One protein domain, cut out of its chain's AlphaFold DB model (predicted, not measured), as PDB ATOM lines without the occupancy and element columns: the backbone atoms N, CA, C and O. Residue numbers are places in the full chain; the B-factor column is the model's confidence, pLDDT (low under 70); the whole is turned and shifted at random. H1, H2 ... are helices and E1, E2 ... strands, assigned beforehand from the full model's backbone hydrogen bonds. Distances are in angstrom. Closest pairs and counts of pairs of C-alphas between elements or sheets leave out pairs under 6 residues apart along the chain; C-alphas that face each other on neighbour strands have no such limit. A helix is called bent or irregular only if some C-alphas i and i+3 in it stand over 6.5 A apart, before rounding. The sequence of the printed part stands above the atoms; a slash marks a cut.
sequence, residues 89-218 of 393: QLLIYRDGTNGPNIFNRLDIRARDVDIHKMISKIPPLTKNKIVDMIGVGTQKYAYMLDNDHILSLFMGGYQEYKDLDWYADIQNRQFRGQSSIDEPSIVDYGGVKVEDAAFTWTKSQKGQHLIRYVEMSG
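This is residues 89 to 218 of the 393 residues of an uncharacterized protein of Parcubacteria group bacterium (UniProt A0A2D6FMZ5). A strongly twisted sheet of five strands is covered on one face, over E5 and E4, by the long helix H4, which runs slantwise to the strands; the short helix H3 packs on the opposite face. H2 only grazes the sheet, and H1 with the long stretch of residues 95 to 114 lies off toward one end of the longest axis, while Gln 178, just after H4, lies at the other. The printed part has 130 residues, with the elements H1 H2 H3 E1 E2 E3 H4 E4 E5 along the chain, four helices and five strands, and its class is mixed. The sheet's order is E1 E2 E3 E5 E4, all antiparallel. The whole is compact, with a radius of gyration of the C-alphas of 15.7 A, and spans 48 by 36 by 23 A.

The strands are E1, residues 130 to 136, E2, residues 140 to 145, E3, residues 149 to 154, E4, residues 185 to 194 and 26.5 A long, and E5, residues 209 to 217 and 26.2 A long. H4 holds residues 160 to 175 and is 23.1 A long, from C-alpha 160 at (-24.566, -11.311, 46.667) to C-alpha 175 at (-8.167, -0.459, 34.501). The short helices are H1, residues 89 to 94, H2, residues 115 to 119, and H3, residues 123 to 127. H1 begins with C-alpha 89 at (-47.781, 2.060, 34.321) and is only just irregular: C-alphas 91 and 94 are 6.6 A apart. E5 ends with C-alpha 217 at (-21.625, -0.012, 29.630).

E1, E2 and E3 form a meander, each strand the antiparallel neighbour of the one before; N 144 and O 132 are 2.8 A apart, and N 143 and O 151 2.8 A. E3 and E5 have N 152 and O 214 at 2.8 A, and the hairpin E4 and E5 has N 192 and O 211 at 2.8 A. E3, H4 and E4 are a split strand-helix-strand unit, with E5 between its strands and a right-handed crossover. H4 is on the sheet at a height of 8.8 A, at 33 degrees to E4 on the local plane; its closest C-alphas to E4 are those of Gln 171 and Ile 186, 5.3 A apart. H3, on the opposite face, has a height of 7.3 A. H1 is not on the sheet and is apart from H2. Every O i to N i+4 pair is within hydrogen-bond range in H2 and H4; H1 has 0 of 2, and 0 of 3 O i to N i+3 pairs, while H3 has 0 of 1 and 2 of 2.

The two C-alphas farthest apart, those of Thr 97 and Gln 178, are 49.6 A apart. The printed part has no cut. The links H1 to H2 and E4 to E5 are long. The mean pLDDT of the printed part is 74.7; residues 89 to 116, 157 to 161 and 195 to 209 are under 70.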
ATOM      1  N   GLN A  89     -47.557   1.684  32.920       36.78
ATOM      2  CA  GLN A  89     -47.781   2.060  34.321       36.78
ATOM      3  C   GLN A  89     -46.566   2.696  35.021       36.78
ATOM      4  O   GLN A  89     -46.749   3.354  36.041       36.78
ATOM      5  N   LEU A  90     -45.353   2.606  34.458       38.84
ATOM      6  CA  LEU A  90     -44.180   3.343  34.967       38.84
ATOM      7  C   LEU A  90     -44.062   4.763  34.395       38.84
ATOM      8  O   LEU A  90     -43.584   5.661  35.083       38.84
ATOM      9  N   LEU A  91     -44.548   4.992  33.170       37.75
ATOM     10  CA  LEU A  91     -44.552   6.319  32.539       37.75
ATOM     11  C   LEU A  91     -45.579   7.276  33.178       37.75
ATOM     12  O   LEU A  91     -45.400   8.489  33.118       37.75
ATOM     13  N   ILE A  92     -46.611   6.739  33.839       38.44
ATOM     14  CA  ILE A  92     -47.697   7.505  34.482       38.44
ATOM     15  C   ILE A  92     -47.276   8.120  35.835       38.44
ATOM     16  O   ILE A  92     -47.859   9.112  36.271       38.44
ATOM     17  N   TYR A  93     -46.213   7.631  36.487       41.22
ATOM     18  CA  TYR A  93     -45.811   8.132  37.815       41.22
ATOM     19  C   TYR A  93     -45.125   9.508  37.815       41.22
ATOM     20  O   TYR A  93     -44.876  10.064  38.883       41.22
ATOM     21  N   ARG A  94     -44.882  10.109  36.640       39.00
ATOM     22  CA  ARG A  94     -44.515  11.531  36.549       39.00
ATOM     23  C   ARG A  94     -45.723  12.470  36.733       39.00
ATOM     24  O   ARG A  94     -45.513  13.606  37.147       39.00
ATOM     25  N   ASP A  95     -46.952  11.984  36.521       32.78
ATOM     26  CA  ASP A  95     -48.182  12.801  36.508       32.78
ATOM     27  C   ASP A  95     -49.132  12.543  37.701       32.78
ATOM     28  O   ASP A  95     -50.230  13.090  37.764       32.78
ATOM     29  N   GLY A  96     -48.705  11.765  38.702       35.19
ATOM     30  CA  GLY A  96     -49.363  11.733  40.015       35.19
ATOM     31  C   GLY A  96     -50.677  10.945  40.121       35.19
ATOM     32  O   GLY A  96     -51.392  11.111  41.106       35.19
ATOM     33  N   THR A  97     -51.006  10.063  39.173       34.91
ATOM     34  CA  THR A  97     -52.172   9.164  39.300       34.91
ATOM     35  C   THR A  97     -51.758   7.725  39.615       34.91
ATOM     36  O   THR A  97     -50.995   7.117  38.869       34.91
ATOM     37  N   ASN A  98     -52.296   7.190  40.718       45.03
ATOM     38  CA  ASN A  98     -52.086   5.836  41.247       45.03
ATOM     39  C   ASN A  98     -52.294   4.736  40.185       45.03
ATOM     40  O   ASN A  98     -53.430   4.371  39.881       45.03
ATOM     41  N   GLY A  99     -51.198   4.184  39.655       34.09
ATOM     42  CA  GLY A  99     -51.185   2.991  38.800       34.09
ATOM     43  C   GLY A  99     -50.783   1.715  39.570       34.09
ATOM     44  O   GLY A  99     -50.024   1.825  40.540       34.09
ATOM     45  N   PRO A 100     -51.266   0.515  39.175       38.88
ATOM     46  CA  PRO A 100     -50.944  -0.760  39.824       38.88
ATOM     47  C   PRO A 100     -49.445  -1.109  39.820       38.88
ATOM     48  O   PRO A 100     -48.717  -0.892  38.859       38.88
ATOM     49  N   ASN A 101     -48.996  -1.668  40.943       43.25
ATOM     50  CA  ASN A 101     -47.606  -1.891  41.339       43.25
ATOM     51  C   ASN A 101     -46.896  -3.025  40.570       43.25
ATOM     52  O   ASN A 101     -47.220  -4.198  40.754       43.25
ATOM     53  N   ILE A 102     -45.796  -2.711  39.872       41.91
ATOM     54  CA  ILE A 102     -44.764  -3.696  39.457       41.91
ATOM     55  C   ILE A 102     -44.127  -4.382  40.682       41.91
ATOM     56  O   ILE A 102     -43.658  -5.518  40.617       41.91
ATOM     57  N   PHE A 103     -44.223  -3.740  41.846       42.66
ATOM     58  CA  PHE A 103     -43.840  -4.280  43.144       42.66
ATOM     59  C   PHE A 103     -44.877  -5.225  43.771       42.66
ATOM     60  O   PHE A 103     -44.757  -5.496  44.950       42.66
ATOM     61  N   ASN A 104     -45.884  -5.736  43.046       36.62
ATOM     62  CA  ASN A 104     -46.787  -6.773  43.581       36.62
ATOM     63  C   ASN A 104     -46.207  -8.201  43.486       36.62
ATOM     64  O   ASN A 104     -46.729  -9.111  44.125       36.62
ATOM     65  N   ARG A 105     -45.150  -8.430  42.685       36.94
ATOM     66  CA  ARG A 105     -44.435  -9.730  42.636       36.94
ATOM     67  C   ARG A 105     -43.248  -9.814  43.585       36.94
ATOM     68  O   ARG A 105     -42.900 -10.900  44.036       36.94
ATOM     69  N   LEU A 106     -42.640  -8.676  43.895       40.62
ATOM     70  CA  LEU A 106     -41.872  -8.550  45.118       40.62
ATOM     71  C   LEU A 106     -42.947  -8.491  46.218       40.62
ATOM     72  O   LEU A 106     -43.765  -7.595  46.173       40.62
ATOM     73  N   ASP A 107     -43.041  -9.430  47.159       37.31
ATOM     74  CA  ASP A 107     -43.930  -9.369  48.341       37.31
ATOM     75  C   ASP A 107     -43.533  -8.209  49.291       37.31
ATOM     76  O   ASP A 107     -43.331  -8.359  50.495       37.31
ATOM     77  N   ILE A 108     -43.329  -7.016  48.731       42.12
ATOM     78  CA  ILE A 108     -43.145  -5.787  49.463       42.12
ATOM     79  C   ILE A 108     -44.558  -5.384  49.837       42.12
ATOM     80  O   ILE A 108     -45.341  -4.908  49.015       42.12
ATOM     81  N   ARG A 109     -44.885  -5.518  51.117       39.38
ATOM     82  CA  ARG A 109     -45.993  -4.782  51.730       39.38
ATOM     83  C   ARG A 109     -45.617  -3.288  51.783       39.38
ATOM     84  O   ARG A 109     -45.508  -2.701  52.853       39.38
ATOM     85  N   ALA A 110     -45.360  -2.705  50.608       44.19
ATOM     86  CA  ALA A 110     -44.791  -1.391  50.323       44.19
ATOM     87  C   ALA A 110     -45.813  -0.275  50.532       44.19
ATOM     88  O   ALA A 110     -46.064   0.512  49.624       44.19
ATOM     89  N   ARG A 111     -46.464  -0.216  51.695       45.06
ATOM     90  CA  ARG A 111     -47.364   0.913  51.948       45.06
ATOM     91  C   ARG A 111     -46.613   2.204  52.278       45.06
ATOM     92  O   ARG A 111     -47.152   3.255  51.970       45.06
ATOM     93  N   ASP A 112     -45.362   2.127  52.753       51.69
ATOM     94  CA  ASP A 112     -44.641   3.313  53.249       51.69
ATOM     95  C   ASP A 112     -43.187   3.473  52.761       51.69
ATOM     96  O   ASP A 112     -42.510   4.409  53.184       51.69
ATOM     97  N   VAL A 113     -42.673   2.606  51.874       55.38
ATOM     98  CA  VAL A 113     -41.302   2.797  51.363       55.38
ATOM     99  C   VAL A 113     -41.319   3.804  50.225       55.38
ATOM    100  O   VAL A 113     -41.864   3.549  49.151       55.38
ATOM    101  N   ASP A 114     -40.665   4.936  50.451       69.19
ATOM    102  CA  ASP A 114     -40.407   5.939  49.427       69.19
ATOM    103  C   ASP A 114     -39.360   5.399  48.435       69.19
ATOM    104  O   ASP A 114     -38.146   5.595  48.569       69.19
ATOM    105  N   ILE A 115     -39.848   4.654  47.441       66.12
ATOM    106  CA  ILE A 115     -39.047   4.047  46.370       66.12
ATOM    107  C   ILE A 115     -38.210   5.111  45.649       66.12
ATOM    108  O   ILE A 115     -37.078   4.832  45.255       66.12
ATOM    109  N   HIS A 116     -38.704   6.349  45.539       69.75
ATOM    110  CA  HIS A 116     -37.946   7.447  44.943       69.75
ATOM    111  C   HIS A 116     -36.725   7.814  45.786       69.75
ATOM    112  O   HIS A 116     -35.628   7.930  45.236       69.75
ATOM    113  N   LYS A 117     -36.862   7.923  47.115       78.38
ATOM    114  CA  LYS A 117     -35.704   8.130  48.006       78.38
ATOM    115  C   LYS A 117     -34.691   7.000  47.898       78.38
ATOM    116  O   LYS A 117     -33.491   7.260  47.897       78.38
ATOM    117  N   MET A 118     -35.152   5.762  47.783       78.56
ATOM    118  CA  MET A 118     -34.282   4.599  47.641       78.56
ATOM    119  C   MET A 118     -33.495   4.629  46.322       78.56
ATOM    120  O   MET A 118     -32.269   4.540  46.332       78.56
ATOM    121  N   ILE A 119     -34.196   4.826  45.204       81.88
ATOM    122  CA  ILE A 119     -33.617   4.924  43.860       81.88
ATOM    123  C   ILE A 119     -32.640   6.101  43.764       81.88
ATOM    124  O   ILE A 119     -31.552   5.945  43.217       81.88
ATOM    125  N   SER A 120     -32.971   7.247  44.367       84.06
ATOM    126  CA  SER A 120     -32.126   8.450  44.338       84.06
ATOM    127  C   SER A 120     -30.761   8.280  45.011       84.06
ATOM    128  O   SER A 120     -29.870   9.099  44.810       84.06
ATOM    129  N   LYS A 121     -30.577   7.229  45.817       89.56
ATOM    130  CA  LYS A 121     -29.295   6.930  46.458       89.56
ATOM    131  C   LYS A 121     -28.395   6.025  45.603       89.56
ATOM    132  O   LYS A 121     -27.235   5.851  45.964       89.56
ATOM    133  N   ILE A 122     -28.901   5.446  44.509       93.12
ATOM    134  CA  ILE A 122     -28.142   4.605  43.570       93.12
ATOM    135  C   ILE A 122     -27.421   5.533  42.580       93.12
ATOM    136  O   ILE A 122     -28.096   6.149  41.758       93.12
ATOM    137  N   PRO A 123     -26.077   5.667  42.634       95.00
ATOM    138  CA  PRO A 123     -25.342   6.667  41.854       95.00
ATOM    139  C   PRO A 123     -25.638   6.662  40.345       95.00
ATOM    140  O   PRO A 123     -25.881   7.754  39.823       95.00
ATOM    141  N   PRO A 124     -25.744   5.510  39.650       94.69
ATOM    142  CA  PRO A 124     -26.171   5.483  38.246       94.69
ATOM    143  C   PRO A 124     -27.512   6.194  37.999       94.69
ATOM    144  O   PRO A 124     -27.664   6.940  37.034       94.69
ATOM    145  N   LEU A 125     -28.464   6.051  38.923       94.38
ATOM    146  CA  LEU A 125     -29.807   6.635  38.837       94.38
ATOM    147  C   LEU A 125     -29.871   8.101  39.296       94.38
ATOM    148  O   LEU A 125     -30.907   8.747  39.158       94.38
ATOM    149  N   THR A 126     -28.769   8.655  39.818       93.00
ATOM    150  CA  THR A 126     -28.655  10.106  40.066       93.00
ATOM    151  C   THR A 126     -28.357  10.896  38.795       93.00
ATOM    152  O   THR A 126     -28.613  12.098  38.749       93.00
ATOM    153  N   LYS A 127     -27.801  10.228  37.777       93.50
ATOM    154  CA  LYS A 127     -27.353  10.840  36.519       93.50
ATOM    155  C   LYS A 127     -28.205  10.412  35.331       93.50
ATOM    156  O   LYS A 127     -28.419  11.221  34.436       93.50
ATOM    157  N   ASN A 128     -28.695   9.176  35.359       95.06
ATOM    158  CA  ASN A 128     -29.369   8.532  34.243       95.06
ATOM    159  C   ASN A 128     -30.778   8.078  34.643       95.06
ATOM    160  O   ASN A 128     -31.072   7.845  35.819       95.06
ATOM    161  N   LYS A 129     -31.656   7.926  33.655       93.19
ATOM    162  CA  LYS A 129     -33.019   7.407  33.827       93.19
ATOM    163  C   LYS A 129     -33.103   5.973  33.338       93.19
ATOM    164  O   LYS A 129     -32.469   5.618  32.353       93.19
ATOM    165  N   ILE A 130     -33.949   5.174  33.983       93.06
ATOM    166  CA  ILE A 130     -34.332   3.859  33.460       93.06
ATOM    167  C   ILE A 130     -35.232   4.075  32.243       93.06
ATOM    168  O   ILE A 130     -36.274   4.724  32.352       93.06
ATOM    169  N   VAL A 131     -34.822   3.526  31.104       93.25
ATOM    170  CA  VAL A 131     -35.585   3.530  29.850       93.25
ATOM    171  C   VAL A 131     -36.433   2.274  29.744       93.25
ATOM    172  O   VAL A 131     -37.609   2.362  29.399       93.25
ATOM    173  N   ASP A 132     -35.846   1.117  30.058       89.81
ATOM    174  CA  ASP A 132     -36.509  -0.176  29.908       89.81
ATOM    175  C   ASP A 132     -35.994  -1.208  30.921       89.81
ATOM    176  O   ASP A 132     -34.895  -1.079  31.465       89.81
ATOM    177  N   MET A 133     -36.780  -2.253  31.170       92.00
ATOM    178  CA  MET A 133     -36.350  -3.442  31.899       92.00
ATOM    179  C   MET A 133     -36.010  -4.536  30.889       92.00
ATOM    180  O   MET A 133     -36.892  -5.160  30.308       92.00
ATOM    181  N   ILE A 134     -34.719  -4.798  30.717       91.50
ATOM    182  CA  ILE A 134     -34.226  -5.698  29.669       91.50
ATOM    183  C   ILE A 134     -34.135  -7.158  30.114       91.50
ATOM    184  O   ILE A 134     -33.993  -8.050  29.282       91.50
ATOM    185  N   GLY A 135     -34.212  -7.437  31.419       89.75
ATOM    186  CA  GLY A 135     -34.145  -8.813  31.895       89.75
ATOM    187  C   GLY A 135     -34.418  -8.994  33.380       89.75
ATOM    188  O   GLY A 135     -34.201  -8.102  34.202       89.75
ATOM    189  N   VAL A 136     -34.864 -10.202  33.720       89.31
ATOM    190  CA  VAL A 136     -35.066 -10.658  35.097       89.31
ATOM    191  C   VAL A 136     -34.297 -11.960  35.279       89.31
ATOM    192  O   VAL A 136     -34.632 -12.975  34.674       89.31
ATOM    193  N   GLY A 137     -33.248 -11.914  36.093       84.94
ATOM    194  CA  GLY A 137     -32.501 -13.088  36.525       84.94
ATOM    195  C   GLY A 137     -33.045 -13.649  37.836       84.94
ATOM    196  O   GLY A 137     -33.895 -13.056  38.493       84.94
ATOM    197  N   THR A 138     -32.503 -14.786  38.262       80.88
ATOM    198  CA  THR A 138     -32.862 -15.423  39.542       80.88
ATOM    199  C   THR A 138     -32.450 -14.595  40.761       80.88
ATOM    200  O   THR A 138     -33.080 -14.709  41.809       80.88
ATOM    201  N   GLN A 139     -31.414 -13.758  40.629       84.25
ATOM    202  CA  GLN A 139     -30.856 -12.951  41.723       84.25
ATOM    203  C   GLN A 139     -30.742 -11.453  41.404       84.25
ATOM    204  O   GLN A 139     -30.334 -10.682  42.270       84.25
ATOM    205  N   LYS A 140     -31.091 -11.014  40.188       89.56
ATOM    206  CA  LYS A 140     -30.966  -9.608  39.781       89.56
ATOM    207  C   LYS A 140     -32.016  -9.180  38.759       89.56
ATOM    208  O   LYS A 140     -32.460  -9.992  37.953       89.56
ATOM    209  N   TYR A 141     -32.347  -7.896  38.757       90.12
ATOM    210  CA  TYR A 141     -33.086  -7.221  37.688       90.12
ATOM    211  C   TYR A 141     -32.120  -6.402  36.843       90.12
ATOM    212  O   TYR A 141     -31.253  -5.744  37.411       90.12
ATOM    213  N   ALA A 142     -32.272  -6.420  35.521       93.50
ATOM    214  CA  ALA A 142     -31.464  -5.629  34.601       93.50
ATOM    215  C   ALA A 142     -32.318  -4.550  33.922       93.50
ATOM    216  O   ALA A 142     -33.372  -4.841  33.350       93.50
ATOM    217  N   TYR A 143     -31.833  -3.313  33.963       94.38
ATOM    218  CA  TYR A 143     -32.483  -2.127  33.419       94.38
ATOM    219  C   TYR A 143     -31.566  -1.438  32.412       94.38
ATOM    220  O   TYR A 143     -30.385  -1.258  32.694       94.38
ATOM    221  N   MET A 144     -32.105  -1.025  31.268       94.88
ATOM    222  CA  MET A 144     -31.421  -0.132  30.335       94.88
ATOM    223  C   MET A 144     -31.560   1.311  30.819       94.88
ATOM    224  O   MET A 144     -32.652   1.738  31.205       94.88
ATOM    225  N   LEU A 145     -30.462   2.056  30.788       95.44
ATOM    226  CA  LEU A 145     -30.388   3.470  31.129       95.44
ATOM    227  C   LEU A 145     -30.397   4.344  29.861       95.44
ATOM    228  O   LEU A 145     -30.093   3.875  28.770       95.44
ATOM    229  N   ASP A 146     -30.731   5.630  29.994       94.69
ATOM    230  CA  ASP A 146     -30.807   6.596  28.880       94.69
ATOM    231  C   ASP A 146     -29.448   7.022  28.299       94.69
ATOM    232  O   ASP A 146     -29.397   7.776  27.328       94.69
ATOM    233  N   ASN A 147     -28.356   6.505  28.859       95.25
ATOM    234  CA  ASN A 147     -26.993   6.597  28.341       95.25
ATOM    235  C   ASN A 147     -26.486   5.266  27.743       95.25
ATOM    236  O   ASN A 147     -25.275   5.065  27.663       95.25
ATOM    237  N   ASP A 148     -27.391   4.351  27.380       94.75
ATOM    238  CA  ASP A 148     -27.098   3.014  26.835       94.75
ATOM    239  C   ASP A 148     -26.282   2.107  27.780       94.75
ATOM    240  O   ASP A 148     -25.633   1.141  27.363       94.75
ATOM    241  N   HIS A 149     -26.289   2.405  29.081       95.94
ATOM    242  CA  HIS A 149     -25.734   1.525  30.104       95.94
ATOM    243  C   HIS A 149     -26.798   0.559  30.631       95.94
ATOM    244  O   HIS A 149     -27.998   0.811  30.574       95.94
ATOM    245  N   ILE A 150     -26.346  -0.548  31.209       95.56
ATOM    246  CA  ILE A 150     -27.175  -1.545  31.868       95.56
ATOM    247  C   ILE A 150     -26.942  -1.460  33.372       95.56
ATOM    248  O   ILE A 150     -25.846  -1.724  33.861       95.56
ATOM    249  N   LEU A 151     -27.994  -1.162  34.125       96.19
ATOM    250  CA  LEU A 151     -28.004  -1.241  35.577       96.19
ATOM    251  C   LEU A 151     -28.578  -2.582  36.022       96.19
ATOM    252  O   LEU A 151     -29.758  -2.859  35.816       96.19
ATOM    253  N   SER A 152     -27.767  -3.397  36.689       95.12
ATOM    254  CA  SER A 152     -28.246  -4.591  37.384       95.12
ATOM    255  C   SER A 152     -28.444  -4.310  38.873       95.12
ATOM    256  O   SER A 152     -27.503  -3.890  39.538       95.12
ATOM    257  N   LEU A 153     -29.643  -4.571  39.403       92.69
ATOM    258  CA  LEU A 153     -29.979  -4.485  40.831       92.69
ATOM    259  C   LEU A 153     -30.142  -5.890  41.420       92.69
ATOM    260  O   LEU A 153     -30.941  -6.672  40.908       92.69
ATOM    261  N   PHE A 154     -29.425  -6.211  42.498       89.88
ATOM    262  CA  PHE A 154     -29.478  -7.538  43.128       89.88
ATOM    263  C   PHE A 154     -30.649  -7.644  44.122       89.88
ATOM    264  O   PHE A 154     -30.945  -6.697  44.850       89.88
ATOM    265  N   MET A 155     -31.326  -8.795  44.138       76.75
ATOM    266  CA  MET A 155     -32.607  -9.020  44.828       76.75
ATOM    267  C   MET A 155     -32.512  -9.487  46.294       76.75
ATOM    268  O   MET A 155     -33.544  -9.787  46.894       76.75
ATOM    269  N   GLY A 156     -31.332  -9.558  46.907       71.00
ATOM    270  CA  GLY A 156     -31.144 -10.235  48.197       71.00
ATOM    271  C   GLY A 156     -30.676 -11.686  48.017       71.00
ATOM    272  O   GLY A 156     -31.162 -12.396  47.138       71.00
ATOM    273  N   GLY A 157     -29.750 -12.172  48.856       65.69
ATOM    274  CA  GLY A 157     -29.319 -13.578  48.825       65.69
ATOM    275  C   GLY A 157     -27.954 -13.890  49.454       65.69
ATOM    276  O   GLY A 157     -27.178 -13.013  49.815       65.69
ATOM    277  N   TYR A 158     -27.638 -15.184  49.587       52.31
ATOM    278  CA  TYR A 158     -26.392 -15.658  50.220       52.31
ATOM    279  C   TYR A 158     -25.133 -15.424  49.359       52.31
ATOM    280  O   TYR A 158     -24.023 -15.417  49.886       52.31
ATOM    281  N   GLN A 159     -25.289 -15.260  48.040       60.75
ATOM    282  CA  GLN A 159     -24.180 -15.121  47.082       60.75
ATOM    283  C   GLN A 159     -23.851 -13.670  46.709       60.75
ATOM    284  O   GLN A 159     -22.805 -13.422  46.123       60.75
ATOM    285  N   GLU A 160     -24.654 -12.700  47.140       60.97
ATOM    286  CA  GLU A 160     -24.566 -11.311  46.667       60.97
ATOM    287  C   GLU A 160     -23.219 -10.621  46.908       60.97
ATOM    288  O   GLU A 160     -22.829  -9.728  46.161       60.97
ATOM    289  N   TYR A 161     -22.516 -10.992  47.980       63.22
ATOM    290  CA  TYR A 161     -21.197 -10.429  48.270       63.22
ATOM    291  C   TYR A 161     -20.140 -10.933  47.285       63.22
ATOM    292  O   TYR A 161     -19.284 -10.162  46.869       63.22
ATOM    293  N   LYS A 162     -20.236 -12.203  46.876       80.62
ATOM    294  CA  LYS A 162     -19.277 -12.810  45.949       80.62
ATOM    295  C   LYS A 162     -19.402 -12.217  44.551       80.62
ATOM    296  O   LYS A 162     -18.392 -12.036  43.884       80.62
ATOM    297  N   ASP A 163     -20.623 -11.881  44.146       81.44
ATOM    298  CA  ASP A 163     -20.874 -11.308  42.828       81.44
ATOM    299  C   ASP A 163     -20.282  -9.901  42.710       81.44
ATOM    300  O   ASP A 163     -19.614  -9.605  41.723       81.44
ATOM    301  N   LEU A 164     -20.455  -9.038  43.721       89.88
ATOM    302  CA  LEU A 164     -19.832  -7.708  43.697       89.88
ATOM    303  C   LEU A 164     -18.303  -7.776  43.703       89.88
ATOM    304  O   LEU A 164     -17.677  -7.001  42.982       89.88
ATOM    305  N   ASP A 165     -17.707  -8.691  44.470       91.44
ATOM    306  CA  ASP A 165     -16.253  -8.889  44.467       91.44
ATOM    307  C   ASP A 165     -15.752  -9.323  43.077       91.44
ATOM    308  O   ASP A 165     -14.682  -8.902  42.636       91.44
ATOM    309  N   TRP A 166     -16.546 -10.114  42.352       92.56
ATOM    310  CA  TRP A 166     -16.244 -10.510  40.978       92.56
ATOM    311  C   TRP A 166     -16.330  -9.334  39.991       92.56
ATOM    312  O   TRP A 166     -15.394  -9.122  39.221       92.56
ATOM    313  N   TYR A 167     -17.379  -8.503  40.051       94.31
ATOM    314  CA  TYR A 167     -17.459  -7.288  39.219       94.31
ATOM    315  C   TYR A 167     -16.349  -6.280  39.551       94.31
ATOM    316  O   TYR A 167     -15.807  -5.638  38.650       94.31
ATOM    317  N   ALA A 168     -15.963  -6.178  40.825       95.19
ATOM    318  CA  ALA A 168     -14.819  -5.386  41.255       95.19
ATOM    319  C   ALA A 168     -13.508  -5.894  40.635       95.19
ATOM    320  O   ALA A 168     -12.679  -5.095  40.193       95.19
ATOM    321  N   ASP A 169     -13.303  -7.213  40.581       95.88
ATOM    322  CA  ASP A 169     -12.140  -7.809  39.920       95.88
ATOM    323  C   ASP A 169     -12.121  -7.509  38.414       95.88
ATOM    324  O   ASP A 169     -11.094  -7.057  37.903       95.88
ATOM    325  N   ILE A 170     -13.260  -7.654  37.722       94.69
ATOM    326  CA  ILE A 170     -13.382  -7.287  36.301       94.69
ATOM    327  C   ILE A 170     -12.999  -5.819  36.099       94.69
ATOM    328  O   ILE A 170     -12.128  -5.523  35.278       94.69
ATOM    329  N   GLN A 171     -13.571  -4.895  36.880       95.31
ATOM    330  CA  GLN A 171     -13.256  -3.470  36.755       95.31
ATOM    331  C   GLN A 171     -11.759  -3.198  36.985       95.31
ATOM    332  O   GLN A 171     -11.115  -2.475  36.221       95.31
ATOM    333  N   ASN A 172     -11.162  -3.821  38.005       95.38
ATOM    334  CA  ASN A 172      -9.730  -3.701  38.279       95.38
ATOM    335  C   ASN A 172      -8.872  -4.220  37.117       95.38
ATOM    336  O   ASN A 172      -7.859  -3.602  36.772       95.38
ATOM    337  N   ARG A 173      -9.265  -5.334  36.490       94.81
ATOM    338  CA  ARG A 173      -8.593  -5.863  35.298       94.81
ATOM    339  C   ARG A 173      -8.777  -4.945  34.093       94.81
ATOM    340  O   ARG A 173      -7.811  -4.748  33.359       94.81
ATOM    341  N   GLN A 174      -9.932  -4.300  33.928       92.25
ATOM    342  CA  GLN A 174     -10.172  -3.303  32.874       92.25
ATOM    343  C   GLN A 174      -9.238  -2.102  33.017       92.25
ATOM    344  O   GLN A 174      -8.543  -1.752  32.063       92.25
ATOM    345  N   PHE A 175      -9.107  -1.550  34.226       91.44
ATOM    346  CA  PHE A 175      -8.167  -0.459  34.501       91.44
ATOM    347  C   PHE A 175      -6.702  -0.832  34.239       91.44
ATOM    348  O   PHE A 175      -5.898   0.022  33.865       91.44
ATOM    349  N   ARG A 176      -6.342  -2.108  34.412       92.56
ATOM    350  CA  ARG A 176      -4.989  -2.621  34.143       92.56
ATOM    351  C   ARG A 176      -4.769  -3.047  32.688       92.56
ATOM    352  O   ARG A 176      -3.642  -3.401  32.346       92.56
ATOM    353  N   GLY A 177      -5.802  -3.038  31.842       92.56
ATOM    354  CA  GLY A 177      -5.738  -3.587  30.483       92.56
ATOM    355  C   GLY A 177      -5.546  -5.109  30.446       92.56
ATOM    356  O   GLY A 177      -4.906  -5.623  29.536       92.56
ATOM    357  N   GLN A 178      -6.045  -5.812  31.466       94.19
ATOM    358  CA  GLN A 178      -5.981  -7.271  31.649       94.19
ATOM    359  C   GLN A 178      -7.360  -7.944  31.533       94.19
ATOM    360  O   GLN A 178      -7.487  -9.138  31.795       94.19
ATOM    361  N   SER A 179      -8.400  -7.170  31.224       91.12
ATOM    362  CA  SER A 179      -9.749  -7.686  31.005       91.12
ATOM    363  C   SER A 179      -9.844  -8.343  29.634       91.12
ATOM    364  O   SER A 179      -9.132  -7.958  28.701       91.12
ATOM    365  N   SER A 180     -10.689  -9.358  29.542       88.75
ATOM    366  CA  SER A 180     -10.946 -10.073  28.300       88.75
ATOM    367  C   SER A 180     -12.051  -9.382  27.487       88.75
ATOM    368  O   SER A 180     -12.804  -8.562  28.006       88.75
ATOM    369  N   ILE A 181     -12.114  -9.664  26.183       85.06
ATOM    370  CA  ILE A 181     -13.060  -9.025  25.247       85.06
ATOM    371  C   ILE A 181     -14.520  -9.447  25.480       85.06
ATOM    372  O   ILE A 181     -15.439  -8.721  25.116       85.06
ATOM    373  N   ASP A 182     -14.719 -10.617  26.071       86.69
ATOM    374  CA  ASP A 182     -16.002 -11.201  26.463       86.69
ATOM    375  C   ASP A 182     -16.513 -10.672  27.812       86.69
ATOM    376  O   ASP A 182     -17.627 -10.989  28.222       86.69
ATOM    377  N   GLU A 183     -15.735  -9.836  28.504       89.25
ATOM    378  CA  GLU A 183     -16.134  -9.290  29.796       89.25
ATOM    379  C   GLU A 183     -16.917  -7.979  29.648       89.25
ATOM    380  O   GLU A 183     -16.516  -7.084  28.895       89.25
ATOM    381  N   PRO A 184     -18.014  -7.807  30.409       90.56
ATOM    382  CA  PRO A 184     -18.781  -6.572  30.377       90.56
ATOM    383  C   PRO A 184     -17.968  -5.417  30.959       90.56
ATOM    384  O   PRO A 184     -17.294  -5.554  31.981       90.56
ATOM    385  N   SER A 185     -18.078  -4.240  30.348       94.56
ATOM    386  CA  SER A 185     -17.442  -3.016  30.838       94.56
ATOM    387  C   SER A 185     -18.082  -2.541  32.132       94.56
ATOM    388  O   SER A 185     -19.213  -2.066  32.096       94.56
ATOM    389  N   ILE A 186     -17.372  -2.598  33.256       96.25
ATOM    390  CA  ILE A 186     -17.917  -2.204  34.559       96.25
ATOM    391  C   ILE A 186     -17.644  -0.721  34.801       96.25
ATOM    392  O   ILE A 186     -16.502  -0.305  35.004       96.25
ATOM    393  N   VAL A 187     -18.700   0.087  34.789       96.00
ATOM    394  CA  VAL A 187     -18.622   1.545  34.967       96.00
ATOM    395  C   VAL A 187     -18.635   1.901  36.448       96.00
ATOM    396  O   VAL A 187     -17.780   2.654  36.910       96.00
ATOM    397  N   ASP A 188     -19.573   1.324  37.191       96.69
ATOM    398  CA  ASP A 188     -19.730   1.545  38.625       96.69
ATOM    399  C   ASP A 188     -20.302   0.288  39.284       96.69
ATOM    400  O   ASP A 188     -20.978  -0.523  38.649       96.69
ATOM    401  N   TYR A 189     -20.035   0.107  40.568       95.75
ATOM    402  CA  TYR A 189     -20.628  -0.961  41.359       95.75
ATOM    403  C   TYR A 189     -20.646  -0.558  42.826       95.75
ATOM    404  O   TYR A 189     -19.787   0.174  43.317       95.75
ATOM    405  N   GLY A 190     -21.616  -1.069  43.575       94.19
ATOM    406  CA  GLY A 190     -21.643  -0.779  44.997       94.19
ATOM    407  C   GLY A 190     -22.890  -1.242  45.707       94.19
ATOM    408  O   GLY A 190     -23.685  -2.034  45.205       94.19
ATOM    409  N   GLY A 191     -23.034  -0.736  46.927       90.94
ATOM    410  CA  GLY A 191     -24.167  -1.002  47.789       90.94
ATOM    411  C   GLY A 191     -24.708   0.286  48.382       90.94
ATOM    412  O   GLY A 191     -23.959   1.094  48.929       90.94
ATOM    413  N   VAL A 192     -26.020   0.452  48.318       88.31
ATOM    414  CA  VAL A 192     -26.741   1.575  48.897       88.31
ATOM    415  C   VAL A 192     -27.479   1.109  50.133       88.31
ATOM    416  O   VAL A 192     -28.287   0.181  50.079       88.31
ATOM    417  N   LYS A 193     -27.208   1.763  51.263       85.38
ATOM    418  CA  LYS A 193     -27.925   1.497  52.508       85.38
ATOM    419  C   LYS A 193     -29.315   2.112  52.432       85.38
ATOM    420  O   LYS A 193     -29.467   3.332  52.309       85.38
ATOM    421  N   VAL A 194     -30.322   1.259  52.538       76.56
ATOM    422  CA  VAL A 194     -31.716   1.661  52.668       76.56
ATOM    423  C   VAL A 194     -32.040   1.667  54.154       76.56
ATOM    424  O   VAL A 194     -32.120   0.626  54.807       76.56
ATOM    425  N   GLU A 195     -32.139   2.873  54.701       68.06
ATOM    426  CA  GLU A 195     -32.604   3.115  56.062       68.06
ATOM    427  C   GLU A 195     -34.123   2.981  56.062       68.06
ATOM    428  O   GLU A 195     -34.827   3.982  56.014       68.06
ATOM    429  N   ASP A 196     -34.639   1.752  56.024       60.28
ATOM    430  CA  ASP A 196     -36.066   1.564  56.255       60.28
ATOM    431  C   ASP A 196     -36.417   0.198  56.850       60.28
ATOM    432  O   ASP A 196     -35.943  -0.851  56.406       60.28
ATOM    433  N   ALA A 197     -37.268   0.228  57.877       48.69
ATOM    434  CA  ALA A 197     -37.656  -0.931  58.684       48.69
ATOM    435  C   ALA A 197     -38.610  -1.892  57.946       48.69
ATOM    436  O   ALA A 197     -38.761  -3.052  58.343       48.69
ATOM    437  N   ALA A 198     -39.239  -1.424  56.864       53.78
ATOM    438  CA  ALA A 198     -40.228  -2.181  56.099       53.78
ATOM    439  C   ALA A 198     -39.617  -3.180  55.098       53.78
ATOM    440  O   ALA A 198     -40.314  -4.078  54.633       53.78
ATOM    441  N   PHE A 199     -38.317  -3.085  54.794       52.41
ATOM    442  CA  PHE A 199     -37.639  -3.967  53.835       52.41
ATOM    443  C   PHE A 199     -37.105  -5.263  54.462       52.41
ATOM    444  O   PHE A 199     -36.123  -5.825  53.993       52.41
ATOM    445  N   THR A 200     -37.747  -5.795  55.503       46.22
ATOM    446  CA  THR A 200     -37.306  -7.008  56.216       46.22
ATOM    447  C   THR A 200     -37.584  -8.301  55.429       46.22
ATOM    448  O   THR A 200     -38.321  -9.174  55.870       46.22
ATOM    449  N   TRP A 201     -36.953  -8.461  54.263       47.12
ATOM    450  CA  TRP A 201     -37.049  -9.673  53.437       47.12
ATOM    451  C   TRP A 201     -36.331 -10.877  54.047       47.12
ATOM    452  O   TRP A 201     -36.715 -12.023  53.824       47.12
ATOM    453  N   THR A 202     -35.329 -10.643  54.889       42.59
ATOM    454  CA  THR A 202     -34.637 -11.711  55.601       42.59
ATOM    455  C   THR A 202     -34.256 -11.238  56.998       42.59
ATOM    456  O   THR A 202     -33.588 -10.225  57.190       42.59
ATOM    457  N   LYS A 203     -34.630 -12.017  58.017       41.28
ATOM    458  CA  LYS A 203     -34.112 -11.915  59.395       41.28
ATOM    459  C   LYS A 203     -32.608 -12.264  59.481       41.28
ATOM    460  O   LYS A 203     -32.164 -12.830  60.476       41.28
ATOM    461  N   SER A 204     -31.800 -11.973  58.460       42.34
ATOM    462  CA  SER A 204     -30.355 -12.173  58.524       42.34
ATOM    463  C   SER A 204     -29.682 -10.869  58.933       42.34
ATOM    464  O   SER A 204     -29.545  -9.951  58.137       42.34
ATOM    465  N   GLN A 205     -29.250 -10.844  60.193       44.75
ATOM    466  CA  GLN A 205     -28.285  -9.904  60.765       44.75
ATOM    467  C   GLN A 205     -28.714  -8.430  60.787       44.75
ATOM    468  O   GLN A 205     -28.502  -7.674  59.853       44.75
ATOM    469  N   LYS A 206     -29.280  -8.032  61.934       45.09
ATOM    470  CA  LYS A 206     -29.263  -6.674  62.511       45.09
ATOM    471  C   LYS A 206     -28.872  -5.536  61.537       45.09
ATOM    472  O   LYS A 206     -27.788  -4.973  61.639       45.09
ATOM    473  N   GLY A 207     -29.826  -5.125  60.703       51.31
ATOM    474  CA  GLY A 207     -30.196  -3.709  60.645       51.31
ATOM    475  C   GLY A 207     -29.757  -2.862  59.454       51.31
ATOM    476  O   GLY A 207     -29.916  -1.650  59.556       51.31
ATOM    477  N   GLN A 208     -29.247  -3.412  58.346       56.12
ATOM    478  CA  GLN A 208     -29.043  -2.618  57.120       56.12
ATOM    479  C   GLN A 208     -29.418  -3.420  55.872       56.12
ATOM    480  O   GLN A 208     -28.735  -4.376  55.512       56.12
ATOM    481  N   HIS A 209     -30.498  -3.013  55.202       67.25
ATOM    482  CA  HIS A 209     -30.831  -3.503  53.869       67.25
ATOM    483  C   HIS A 209     -29.923  -2.787  52.869       67.25
ATOM    484  O   HIS A 209     -29.957  -1.562  52.751       67.25
ATOM    485  N   LEU A 210     -29.049  -3.547  52.211       79.50
ATOM    486  CA  LEU A 210     -28.116  -3.027  51.221       79.50
ATOM    487  C   LEU A 210     -28.633  -3.396  49.833       79.50
ATOM    488  O   LEU A 210     -28.620  -4.571  49.474       79.50
ATOM    489  N   ILE A 211     -29.060  -2.408  49.051       86.06
ATOM    490  CA  ILE A 211     -29.312  -2.624  47.626       86.06
ATOM    491  C   ILE A 211     -27.973  -2.595  46.930       86.06
ATOM    492  O   ILE A 211     -27.310  -1.559  46.897       86.06
ATOM    493  N   ARG A 212     -27.574  -3.736  46.390       90.75
ATOM    494  CA  ARG A 212     -26.375  -3.820  45.569       90.75
ATOM    495  C   ARG A 212     -26.723  -3.552  44.124       90.75
ATOM    496  O   ARG A 212     -27.820  -3.885  43.670       90.75
ATOM    497  N   TYR A 213     -25.768  -2.984  43.412       94.69
ATOM    498  CA  TYR A 213     -25.902  -2.728  41.995       94.69
ATOM    499  C   TYR A 213     -24.562  -2.859  41.278       94.69
ATOM    500  O   TYR A 213     -23.499  -2.713  41.883       94.69
ATOM    501  N   VAL A 214     -24.644  -3.100  39.975       96.06
ATOM    502  CA  VAL A 214     -23.542  -2.923  39.032       96.06
ATOM    503  C   VAL A 214     -24.072  -2.197  37.800       96.06
ATOM    504  O   VAL A 214     -25.122  -2.554  37.266       96.06
ATOM    505  N   GLU A 215     -23.374  -1.148  37.388       96.88
ATOM    506  CA  GLU A 215     -23.592  -0.433  36.137       96.88
ATOM    507  C   GLU A 215     -22.562  -0.913  35.118       96.88
ATOM    508  O   GLU A 215     -21.351  -0.849  35.341       96.88
ATOM    509  N   MET A 216     -23.061  -1.392  33.987       96.06
ATOM    510  CA  MET A 216     -22.260  -1.893  32.883       96.06
ATOM    511  C   MET A 216     -22.487  -1.009  31.666       96.06
ATOM    512  O   MET A 216     -23.619  -0.636  31.383       96.06
ATOM    513  N   SER A 217     -21.442  -0.682  30.919       91.44
ATOM    514  CA  SER A 217     -21.625  -0.012  29.630       91.44
ATOM    515  C   SER A 217     -22.135  -1.028  28.605       91.44
ATOM    516  O   SER A 217     -21.575  -2.120  28.495       91.44
ATOM    517  N   GLY A 218     -23.168  -0.669  27.830       74.44
ATOM    518  CA  GLY A 218     -23.614  -1.458  26.675       74.44
ATOM    519  C   GLY A 218     -22.581  -1.498  25.540       74.44
ATOM    520  O   GLY A 218     -22.708  -2.276  24.598       74.44
TER     521      GLY A 218